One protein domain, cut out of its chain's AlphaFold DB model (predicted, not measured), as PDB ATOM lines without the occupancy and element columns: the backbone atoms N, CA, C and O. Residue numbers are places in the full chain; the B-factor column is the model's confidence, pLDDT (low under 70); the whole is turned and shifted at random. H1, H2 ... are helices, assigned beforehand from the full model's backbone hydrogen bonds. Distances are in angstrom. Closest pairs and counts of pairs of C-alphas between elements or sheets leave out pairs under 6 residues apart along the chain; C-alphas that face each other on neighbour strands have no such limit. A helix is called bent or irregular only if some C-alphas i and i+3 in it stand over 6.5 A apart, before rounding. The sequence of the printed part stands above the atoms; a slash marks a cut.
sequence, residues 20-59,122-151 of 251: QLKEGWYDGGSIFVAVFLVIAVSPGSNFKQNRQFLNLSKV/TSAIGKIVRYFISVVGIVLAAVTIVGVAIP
ATOM      1  N   GLN A  20     -36.102 -47.067  40.572       51.66
ATOM      2  CA  GLN A  20     -35.242 -45.894  40.345       51.66
ATOM      3  C   GLN A  20     -35.357 -45.350  38.906       51.66
ATOM      4  O   GLN A  20     -35.475 -44.144  38.702       51.66
ATOM      5  N   LEU A  21     -35.394 -46.222  37.888       54.00
ATOM      6  CA  LEU A  21     -35.574 -45.808  36.485       54.00
ATOM      7  C   LEU A  21     -36.997 -45.329  36.166       54.00
ATOM      8  O   LEU A  21     -37.160 -44.445  35.324       54.00
ATOM      9  N   LYS A  22     -38.029 -45.902  36.801       59.09
ATOM     10  CA  LYS A  22     -39.419 -45.468  36.593       59.09
ATOM     11  C   LYS A  22     -39.727 -44.139  37.273       59.09
ATOM     12  O   LYS A  22     -40.478 -43.360  36.694       59.09
ATOM     13  N   GLU A  23     -39.161 -43.866  38.446       57.72
ATOM     14  CA  GLU A  23     -39.358 -42.583  39.134       57.72
ATOM     15  C   GLU A  23     -38.452 -41.478  38.568       57.72
ATOM     16  O   GLU A  23     -38.920 -40.363  38.333       57.72
ATOM     17  N   GLY A  24     -37.201 -41.794  38.210       57.47
ATOM     18  CA  GLY A  24     -36.249 -40.804  37.690       57.47
ATOM     19  C   GLY A  24     -36.627 -40.194  36.333       57.47
ATOM     20  O   GLY A  24     -36.233 -39.065  36.031       57.47
ATOM     21  N   TRP A  25     -37.421 -40.889  35.507       65.44
ATOM     22  CA  TRP A  25     -37.824 -40.343  34.204       65.44
ATOM     23  C   TRP A  25     -38.853 -39.211  34.329       65.44
ATOM     24  O   TRP A  25     -38.837 -38.280  33.524       65.44
ATOM     25  N   TYR A  26     -39.702 -39.250  35.364       65.50
ATOM     26  CA  TYR A  26     -40.634 -38.163  35.667       65.50
ATOM     27  C   TYR A  26     -39.920 -36.956  36.270       65.50
ATOM     28  O   TYR A  26     -40.278 -35.829  35.938       65.50
ATOM     29  N   ASP A  27     -38.886 -37.178  37.082       66.62
ATOM     30  CA  ASP A  27     -38.147 -36.092  37.722       66.62
ATOM     31  C   ASP A  27     -37.371 -35.257  36.684       66.62
ATOM     32  O   ASP A  27     -37.617 -34.058  36.523       66.62
ATOM     33  N   GLY A  28     -36.572 -35.908  35.830       74.00
ATOM     34  CA  GLY A  28     -35.885 -35.233  34.719       74.00
ATOM     35  C   GLY A  28     -36.831 -34.733  33.618       74.00
ATOM     36  O   GLY A  28     -36.630 -33.653  33.052       74.00
ATOM     37  N   GLY A  29     -37.896 -35.487  33.327       79.62
ATOM     38  CA  GLY A  29     -38.915 -35.106  32.348       79.62
ATOM     39  C   GLY A  29     -39.698 -33.859  32.765       79.62
ATOM     40  O   GLY A  29     -39.990 -33.013  31.920       79.62
ATOM     41  N   SER A  30     -39.982 -33.697  34.061       73.94
ATOM     42  CA  SER A  30     -40.724 -32.547  34.589       73.94
ATOM     43  C   SER A  30     -39.952 -31.235  34.425       73.94
ATOM     44  O   SER A  30     -40.526 -30.235  33.986       73.94
ATOM     45  N   ILE A  31     -38.636 -31.255  34.666       82.69
ATOM     46  CA  ILE A  31     -37.747 -30.101  34.488       82.69
ATOM     47  C   ILE A  31     -37.679 -29.715  33.008       82.69
ATOM     48  O   ILE A  31     -37.817 -28.540  32.661       82.69
ATOM     49  N   PHE A  32     -37.531 -30.698  32.116       83.50
ATOM     50  CA  PHE A  32     -37.475 -30.453  30.675       83.50
ATOM     51  C   PHE A  32     -38.785 -29.856  30.140       83.50
ATOM     52  O   PHE A  32     -38.765 -28.874  29.396       83.50
ATOM     53  N   VAL A  33     -39.932 -30.401  30.564       83.56
ATOM     54  CA  VAL A  33     -41.259 -29.895  30.188       83.56
ATOM     55  C   VAL A  33     -41.486 -28.483  30.736       83.56
ATOM     56  O   VAL A  33     -41.969 -27.625  29.998       83.56
ATOM     57  N   ALA A  34     -41.091 -28.201  31.981       74.19
ATOM     58  CA  ALA A  34     -41.222 -26.873  32.580       74.19
ATOM     59  C   ALA A  34     -40.389 -25.816  31.833       74.19
ATOM     60  O   ALA A  34     -40.908 -24.754  31.479       74.19
ATOM     61  N   VAL A  35     -39.123 -26.117  31.528       84.81
ATOM     62  CA  VAL A  35     -38.232 -25.215  30.781       84.81
ATOM     63  C   VAL A  35     -38.743 -24.994  29.358       84.81
ATOM     64  O   VAL A  35     -38.816 -23.852  28.900       84.81
ATOM     65  N   PHE A  36     -39.166 -26.057  28.672       84.19
ATOM     66  CA  PHE A  36     -39.744 -25.960  27.333       84.19
ATOM     67  C   PHE A  36     -40.989 -25.064  27.313       84.19
ATOM     68  O   PHE A  36     -41.140 -24.225  26.424       84.19
ATOM     69  N   LEU A  37     -41.853 -25.182  28.323       78.38
ATOM     70  CA  LEU A  37     -43.074 -24.388  28.426       78.38
ATOM     71  C   LEU A  37     -42.768 -22.899  28.651       78.38
ATOM     72  O   LEU A  37     -43.364 -22.047  27.993       78.38
ATOM     73  N   VAL A  38     -41.779 -22.570  29.488       78.19
ATOM     74  CA  VAL A  38     -41.314 -21.182  29.692       78.19
ATOM     75  C   VAL A  38     -40.719 -20.591  28.407       78.19
ATOM     76  O   VAL A  38     -41.020 -19.445  28.045       78.19
ATOM     77  N   ILE A  39     -39.918 -21.379  27.683       79.31
ATOM     78  CA  ILE A  39     -39.302 -20.967  26.415       79.31
ATOM     79  C   ILE A  39     -40.349 -20.813  25.309       79.31
ATOM     80  O   ILE A  39     -40.184 -19.932  24.478       79.31
ATOM     81  N   ALA A  40     -41.426 -21.603  25.291       77.00
ATOM     82  CA  ALA A  40     -42.491 -21.508  24.288       77.00
ATOM     83  C   ALA A  40     -43.482 -20.360  24.562       77.00
ATOM     84  O   ALA A  40     -43.936 -19.680  23.635       77.00
ATOM     85  N   VAL A  41     -43.792 -20.095  25.837       78.38
ATOM     86  CA  VAL A  41     -44.706 -19.015  26.251       78.38
ATOM     87  C   VAL A  41     -44.138 -17.631  25.910       78.38
ATOM     88  O   VAL A  41     -44.878 -16.760  25.448       78.38
ATOM     89  N   SER A  42     -42.827 -17.432  26.065       69.00
ATOM     90  CA  SER A  42     -42.160 -16.146  25.798       69.00
ATOM     91  C   SER A  42     -42.304 -15.635  24.346       69.00
ATOM     92  O   SER A  42     -42.757 -14.499  24.164       69.00
ATOM     93  N   PRO A  43     -41.982 -16.408  23.289       71.25
ATOM     94  CA  PRO A  43     -42.177 -15.999  21.902       71.25
ATOM     95  C   PRO A  43     -43.652 -16.036  21.488       71.25
ATOM     96  O   PRO A  43     -44.075 -15.151  20.750       71.25
ATOM     97  N   GLY A  44     -44.458 -16.988  21.980       71.00
ATOM     98  CA  GLY A  44     -45.887 -17.066  21.650       71.00
ATOM     99  C   GLY A  44     -46.669 -15.824  22.093       71.00
ATOM    100  O   GLY A  44     -47.477 -15.280  21.334       71.00
ATOM    101  N   SER A  45     -46.369 -15.324  23.294       64.56
ATOM    102  CA  SER A  45     -46.925 -14.074  23.819       64.56
ATOM    103  C   SER A  45     -46.462 -12.858  23.004       64.56
ATOM    104  O   SER A  45     -47.289 -12.085  22.509       64.56
ATOM    105  N   ASN A  46     -45.150 -12.744  22.763       65.06
ATOM    106  CA  ASN A  46     -44.574 -11.634  21.999       65.06
ATOM    107  C   ASN A  46     -45.085 -11.586  20.550       65.06
ATOM    108  O   ASN A  46     -45.354 -10.507  20.022       65.06
ATOM    109  N   PHE A  47     -45.296 -12.739  19.909       69.38
ATOM    110  CA  PHE A  47     -45.807 -12.804  18.542       69.38
ATOM    111  C   PHE A  47     -47.270 -12.351  18.449       69.38
ATOM    112  O   PHE A  47     -47.638 -11.609  17.532       69.38
ATOM    113  N   LYS A  48     -48.113 -12.747  19.415       62.75
ATOM    114  CA  LYS A  48     -49.532 -12.360  19.439       62.75
ATOM    115  C   LYS A  48     -49.701 -10.860  19.699       62.75
ATOM    116  O   LYS A  48     -50.521 -10.226  19.036       62.75
ATOM    117  N   GLN A  49     -48.893 -10.291  20.593       58.28
ATOM    118  CA  GLN A  49     -48.898  -8.859  20.897       58.28
ATOM    119  C   GLN A  49     -48.353  -8.020  19.722       58.28
ATOM    120  O   GLN A  49     -48.960  -7.014  19.354       58.28
ATOM    121  N   ASN A  50     -47.296  -8.490  19.042       65.88
ATOM    122  CA  ASN A  50     -46.751  -7.857  17.834       65.88
ATOM    123  C   ASN A  50     -47.755  -7.854  16.662       65.88
ATOM    124  O   ASN A  50     -47.883  -6.871  15.933       65.88
ATOM    125  N   ARG A  51     -48.540  -8.927  16.497       66.75
ATOM    126  CA  ARG A  51     -49.549  -9.012  15.427       66.75
ATOM    127  C   ARG A  51     -50.739  -8.073  15.648       66.75
ATOM    128  O   ARG A  51     -51.260  -7.520  14.683       66.75
ATOM    129  N   GLN A  52     -51.155  -7.865  16.899       58.25
ATOM    130  CA  GLN A  52     -52.217  -6.905  17.235       58.25
ATOM    131  C   GLN A  52     -51.779  -5.456  16.966       58.25
ATOM    132  O   GLN A  52     -52.580  -4.657  16.487       58.25
ATOM    133  N   PHE A  53     -50.496  -5.150  17.163       60.94
ATOM    134  CA  PHE A  53     -49.911  -3.849  16.837       60.94
ATOM    135  C   PHE A  53     -49.895  -3.564  15.320       60.94
ATOM    136  O   PHE A  53     -50.256  -2.470  14.888       60.94
ATOM    137  N   LEU A  54     -49.574  -4.569  14.495       62.28
ATOM    138  CA  LEU A  54     -49.541  -4.447  13.027       62.28
ATOM    139  C   LEU A  54     -50.922  -4.253  12.378       62.28
ATOM    140  O   LEU A  54     -51.022  -3.697  11.287       62.28
ATOM    141  N   ASN A  55     -51.989  -4.729  13.023       65.31
ATOM    142  CA  ASN A  55     -53.354  -4.545  12.527       65.31
ATOM    143  C   ASN A  55     -53.925  -3.166  12.897       65.31
ATOM    144  O   ASN A  55     -54.751  -2.641  12.156       65.31
ATOM    145  N   LEU A  56     -53.448  -2.556  13.986       59.00
ATOM    146  CA  LEU A  56     -53.825  -1.195  14.384       59.00
ATOM    147  C   LEU A  56     -53.113  -0.124  13.538       59.00
ATOM    148  O   LEU A  56     -53.704   0.911  13.245       59.00
ATOM    149  N   SER A  57     -51.889  -0.384  13.068       57.16
ATOM    150  CA  SER A  57     -51.145   0.547  12.204       57.16
ATOM    151  C   SER A  57     -51.631   0.586  10.750       57.16
ATOM    152  O   SER A  57     -51.398   1.572  10.058       57.16
ATOM    153  N   LYS A  58     -52.345  -0.445  10.278       56.34
ATOM    154  CA  LYS A  58     -52.906  -0.488   8.912       56.34
ATOM    155  C   LYS A  58     -54.193   0.322   8.733       56.34
ATOM    156  O   LYS A  58     -54.583   0.565   7.597       56.34
ATOM    157  N   VAL A  59     -54.852   0.723   9.823       57.94
ATOM    158  CA  VAL A  59     -56.169   1.391   9.785       57.94
ATOM    159  C   VAL A  59     -56.074   2.914   9.976       57.94
ATOM    160  O   VAL A  59     -57.037   3.620   9.699       57.94
ATOM    161  N   THR A 122     -44.521   1.399  31.504       79.69
ATOM    162  CA  THR A 122     -43.604   0.421  30.888       79.69
ATOM    163  C   THR A 122     -42.275   0.340  31.626       79.69
ATOM    164  O   THR A 122     -41.756  -0.757  31.823       79.69
ATOM    165  N   SER A 123     -41.743   1.467  32.109       80.31
ATOM    166  CA  SER A 123     -40.530   1.475  32.936       80.31
ATOM    167  C   SER A 123     -40.738   0.771  34.282       80.31
ATOM    168  O   SER A 123     -39.893  -0.026  34.700       80.31
ATOM    169  N   ALA A 124     -41.873   1.001  34.949       85.94
ATOM    170  CA  ALA A 124     -42.213   0.331  36.203       85.94
ATOM    171  C   ALA A 124     -42.390  -1.186  36.015       85.94
ATOM    172  O   ALA A 124     -41.787  -1.974  36.745       85.94
ATOM    173  N   ILE A 125     -43.131  -1.596  34.983       85.12
ATOM    174  CA  ILE A 125     -43.343  -3.008  34.638       85.12
ATOM    175  C   ILE A 125     -42.004  -3.677  34.296       85.12
ATOM    176  O   ILE A 125     -41.703  -4.752  34.809       85.12
ATOM    177  N   GLY A 126     -41.144  -3.025  33.508       79.38
ATOM    178  CA  GLY A 126     -39.829  -3.559  33.145       79.38
ATOM    179  C   GLY A 126     -38.862  -3.711  34.328       79.38
ATOM    180  O   GLY A 126     -37.989  -4.579  34.299       79.38
ATOM    181  N   LYS A 127     -38.999  -2.895  35.383       85.12
ATOM    182  CA  LYS A 127     -38.251  -3.073  36.641       85.12
ATOM    183  C   LYS A 127     -38.757  -4.284  37.420       85.12
ATOM    184  O   LYS A 127     -37.944  -5.086  37.866       85.12
ATOM    185  N   ILE A 128     -40.078  -4.441  37.522       83.75
ATOM    186  CA  ILE A 128     -40.715  -5.581  38.197       83.75
ATOM    187  C   ILE A 128     -40.322  -6.891  37.510       83.75
ATOM    188  O   ILE A 128     -39.843  -7.808  38.167       83.75
ATOM    189  N   VAL A 129     -40.436  -6.964  36.181       82.06
ATOM    190  CA  VAL A 129     -40.075  -8.166  35.415       82.06
ATOM    191  C   VAL A 129     -38.598  -8.526  35.603       82.06
ATOM    192  O   VAL A 129     -38.278  -9.686  35.853       82.06
ATOM    193  N   ARG A 130     -37.690  -7.541  35.560       76.06
ATOM    194  CA  ARG A 130     -36.259  -7.783  35.817       76.06
ATOM    195  C   ARG A 130     -35.984  -8.262  37.240       76.06
ATOM    196  O   ARG A 130     -35.152  -9.147  37.418       76.06
ATOM    197  N   TYR A 131     -36.686  -7.712  38.228       88.44
ATOM    198  CA  TYR A 131     -36.578  -8.157  39.614       88.44
ATOM    199  C   TYR A 131     -36.985  -9.628  39.756       88.44
ATOM    200  O   TYR A 131     -36.220 -10.420  40.296       88.44
ATOM    201  N   PHE A 132     -38.129 -10.020  39.185       84.44
ATOM    202  CA  PHE A 132     -38.585 -11.412  39.202       84.44
ATOM    203  C   PHE A 132     -37.574 -12.369  38.559       84.44
ATOM    204  O   PHE A 132     -37.238 -13.383  39.162       84.44
ATOM    205  N   ILE A 133     -37.036 -12.033  37.381       79.94
ATOM    206  CA  ILE A 133     -36.025 -12.863  36.701       79.94
ATOM    207  C   ILE A 133     -34.767 -13.018  37.568       79.94
ATOM    208  O   ILE A 133     -34.235 -14.120  37.693       79.94
ATOM    209  N   SER A 134     -34.311 -11.935  38.204       82.50
ATOM    210  CA  SER A 134     -33.139 -11.971  39.082       82.50
ATOM    211  C   SER A 134     -33.368 -12.846  40.314       82.50
ATOM    212  O   SER A 134     -32.494 -13.629  40.673       82.50
ATOM    213  N   VAL A 135     -34.536 -12.743  40.955       87.62
ATOM    214  CA  VAL A 135     -34.883 -13.562  42.128       87.62
ATOM    215  C   VAL A 135     -34.962 -15.039  41.751       87.62
ATOM    216  O   VAL A 135     -34.375 -15.870  42.438       87.62
ATOM    217  N   VAL A 136     -35.616 -15.372  40.634       83.69
ATOM    218  CA  VAL A 136     -35.688 -16.756  40.138       83.69
ATOM    219  C   VAL A 136     -34.290 -17.309  39.850       83.69
ATOM    220  O   VAL A 136     -34.001 -18.441  40.227       83.69
ATOM    221  N   GLY A 137     -33.401 -16.507  39.254       79.44
ATOM    222  CA  GLY A 137     -32.011 -16.897  39.009       79.44
ATOM    223  C   GLY A 137     -31.233 -17.203  40.291       79.44
ATOM    224  O   GLY A 137     -30.517 -18.200  40.346       79.44
ATOM    225  N   ILE A 138     -31.412 -16.395  41.342       86.56
ATOM    226  CA  ILE A 138     -30.774 -16.618  42.651       86.56
ATOM    227  C   ILE A 138     -31.295 -17.905  43.301       86.56
ATOM    228  O   ILE A 138     -30.502 -18.696  43.809       86.56
ATOM    229  N   VAL A 139     -32.609 -18.140  43.256       84.88
ATOM    230  CA  VAL A 139     -33.217 -19.369  43.793       84.88
ATOM    231  C   VAL A 139     -32.709 -20.597  43.039       84.88
ATOM    232  O   VAL A 139     -32.322 -21.578  43.667       84.88
ATOM    233  N   LEU A 140     -32.637 -20.534  41.706       79.12
ATOM    234  CA  LEU A 140     -32.115 -21.630  40.892       79.12
ATOM    235  C   LEU A 140     -30.644 -21.919  41.215       79.12
ATOM    236  O   LEU A 140     -30.282 -23.076  41.415       79.12
ATOM    237  N   ALA A 141     -29.814 -20.879  41.336       80.44
ATOM    238  CA  ALA A 141     -28.414 -21.026  41.721       80.44
ATOM    239  C   ALA A 141     -28.278 -21.692  43.102       80.44
ATOM    240  O   ALA A 141     -27.505 -22.637  43.256       80.44
ATOM    241  N   ALA A 142     -29.077 -21.270  44.086       84.44
ATOM    242  CA  ALA A 142     -29.084 -21.880  45.413       84.44
ATOM    243  C   ALA A 142     -29.451 -23.375  45.364       84.44
ATOM    244  O   ALA A 142     -28.742 -24.193  45.946       84.44
ATOM    245  N   VAL A 143     -30.496 -23.747  44.614       85.00
ATOM    246  CA  VAL A 143     -30.901 -25.153  44.433       85.00
ATOM    247  C   VAL A 143     -29.790 -25.970  43.768       85.00
ATOM    248  O   VAL A 143     -29.478 -27.064  44.231       85.00
ATOM    249  N   THR A 144     -29.131 -25.434  42.735       80.56
ATOM    250  CA  THR A 144     -28.027 -26.143  42.065       80.56
ATOM    251  C   THR A 144     -26.816 -26.360  42.970       80.56
ATOM    252  O   THR A 144     -26.207 -27.423  42.913       80.56
ATOM    253  N   ILE A 145     -26.485 -25.404  43.845       85.94
ATOM    254  CA  ILE A 145     -25.373 -25.549  44.796       85.94
ATOM    255  C   ILE A 145     -25.672 -26.668  45.800       85.94
ATOM    256  O   ILE A 145     -24.801 -27.493  46.072       85.94
ATOM    257  N   VAL A 146     -26.906 -26.732  46.312       84.19
ATOM    258  CA  VAL A 146     -27.341 -27.815  47.209       84.19
ATOM    259  C   VAL A 146     -27.292 -29.169  46.493       84.19
ATOM    260  O   VAL A 146     -26.768 -30.127  47.055       84.19
ATOM    261  N   GLY A 147     -27.756 -29.238  45.242       78.50
ATOM    262  CA  GLY A 147     -27.710 -30.462  44.437       78.50
ATOM    263  C   GLY A 147     -26.289 -30.955  44.140       78.50
ATOM    264  O   GLY A 147     -26.042 -32.152  44.154       78.50
ATOM    265  N   VAL A 148     -25.322 -30.053  43.932       80.81
ATOM    266  CA  VAL A 148     -23.908 -30.435  43.735       80.81
ATOM    267  C   VAL A 148     -23.253 -30.906  45.041       80.81
ATOM    268  O   VAL A 148     -22.352 -31.743  45.005       80.81
ATOM    269  N   ALA A 149     -23.697 -30.403  46.196       79.44
ATOM    270  CA  ALA A 149     -23.162 -30.800  47.499       79.44
ATOM    271  C   ALA A 149     -23.566 -32.227  47.914       79.44
ATOM    272  O   ALA A 149     -22.856 -32.853  48.703       79.44
ATOM    273  N   ILE A 150     -24.679 -32.748  47.388       82.25
ATOM    274  CA  ILE A 150     -25.144 -34.116  47.633       82.25
ATOM    275  C   ILE A 150     -24.855 -34.933  46.370       82.25
ATOM    276  O   ILE A 150     -25.616 -34.868  45.408       82.25
ATOM    277  N   PRO A 151     -23.768 -35.721  46.326       77.44
ATOM    278  CA  PRO A 151     -23.478 -36.546  45.168       77.44
ATOM    279  C   PRO A 151     -24.409 -37.769  45.170       77.44
ATOM    280  O   PRO A 151     -24.001 -38.877  45.512       77.44
TER     281      PRO A 151
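What this domain is: This is residues 20 to 59 and 122 to 151 of the 251 residues of an uncharacterized protein of Camellia sinensis var. sinensis (UniProt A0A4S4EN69). The model shows two long helices side by side like a pair of rails, H1 and H2, running in opposite directions with a gap between them. H1 is the longer rail, and its far part, toward Val 59, reaches beyond the beginning of H2 at Thr 122. The printed part has 70 residues with two named helices, H1 then H2 along the chain, and no named strand; its class is all helix. It is extended, with a radius of gyration of the C-alphas of 18.5 A, and its C-alphas span 60 by 30 by 10 A.

Where its parts are: H1, the longest helix, is residues 20 to 57, 56.6 A from C-alpha 20 at (-35.242, -45.894, 40.345) to C-alpha 57 at (-51.145, 0.547, 12.204). H1 is neither bent nor irregular, but only just: C-alphas 40 and 43 are 6.0 A apart. H2 is residues 122 to 149, 40.8 A from first to last C-alpha, and ends at C-alpha 149 at (-23.162, -30.800, 47.499).

How they stand to each other: H1 and H2 are apart, with no C-alpha of the one within 8 A of the other. The y component of the N-to-C direction is 0.82 in H1 and -0.82 in H2. Residues 20 to 59, of which 20 to 57 belong to H1, stand free, and so do residues 122 to 151, of which 122 to 149 belong to H2. In H2 every O i to N i+4 pair is within hydrogen-bond range; in H1, 30 of 34 are.

The domain as a whole: The C-alphas of Val 59 and Pro 151 are the two farthest apart, at 61.3 A, while those of Gln 20 and Pro 151, the first and last printed, are 15.8 A apart. The link across the cut joins H1 to H2; residues 60 to 121 are not printed, and C-alphas 59 and 122 are 24.6 A apart. The mean pLDDT of the printed part is 74.3, and it is under 70 at residues 20 to 27, residue 42 and residues 45 to 59.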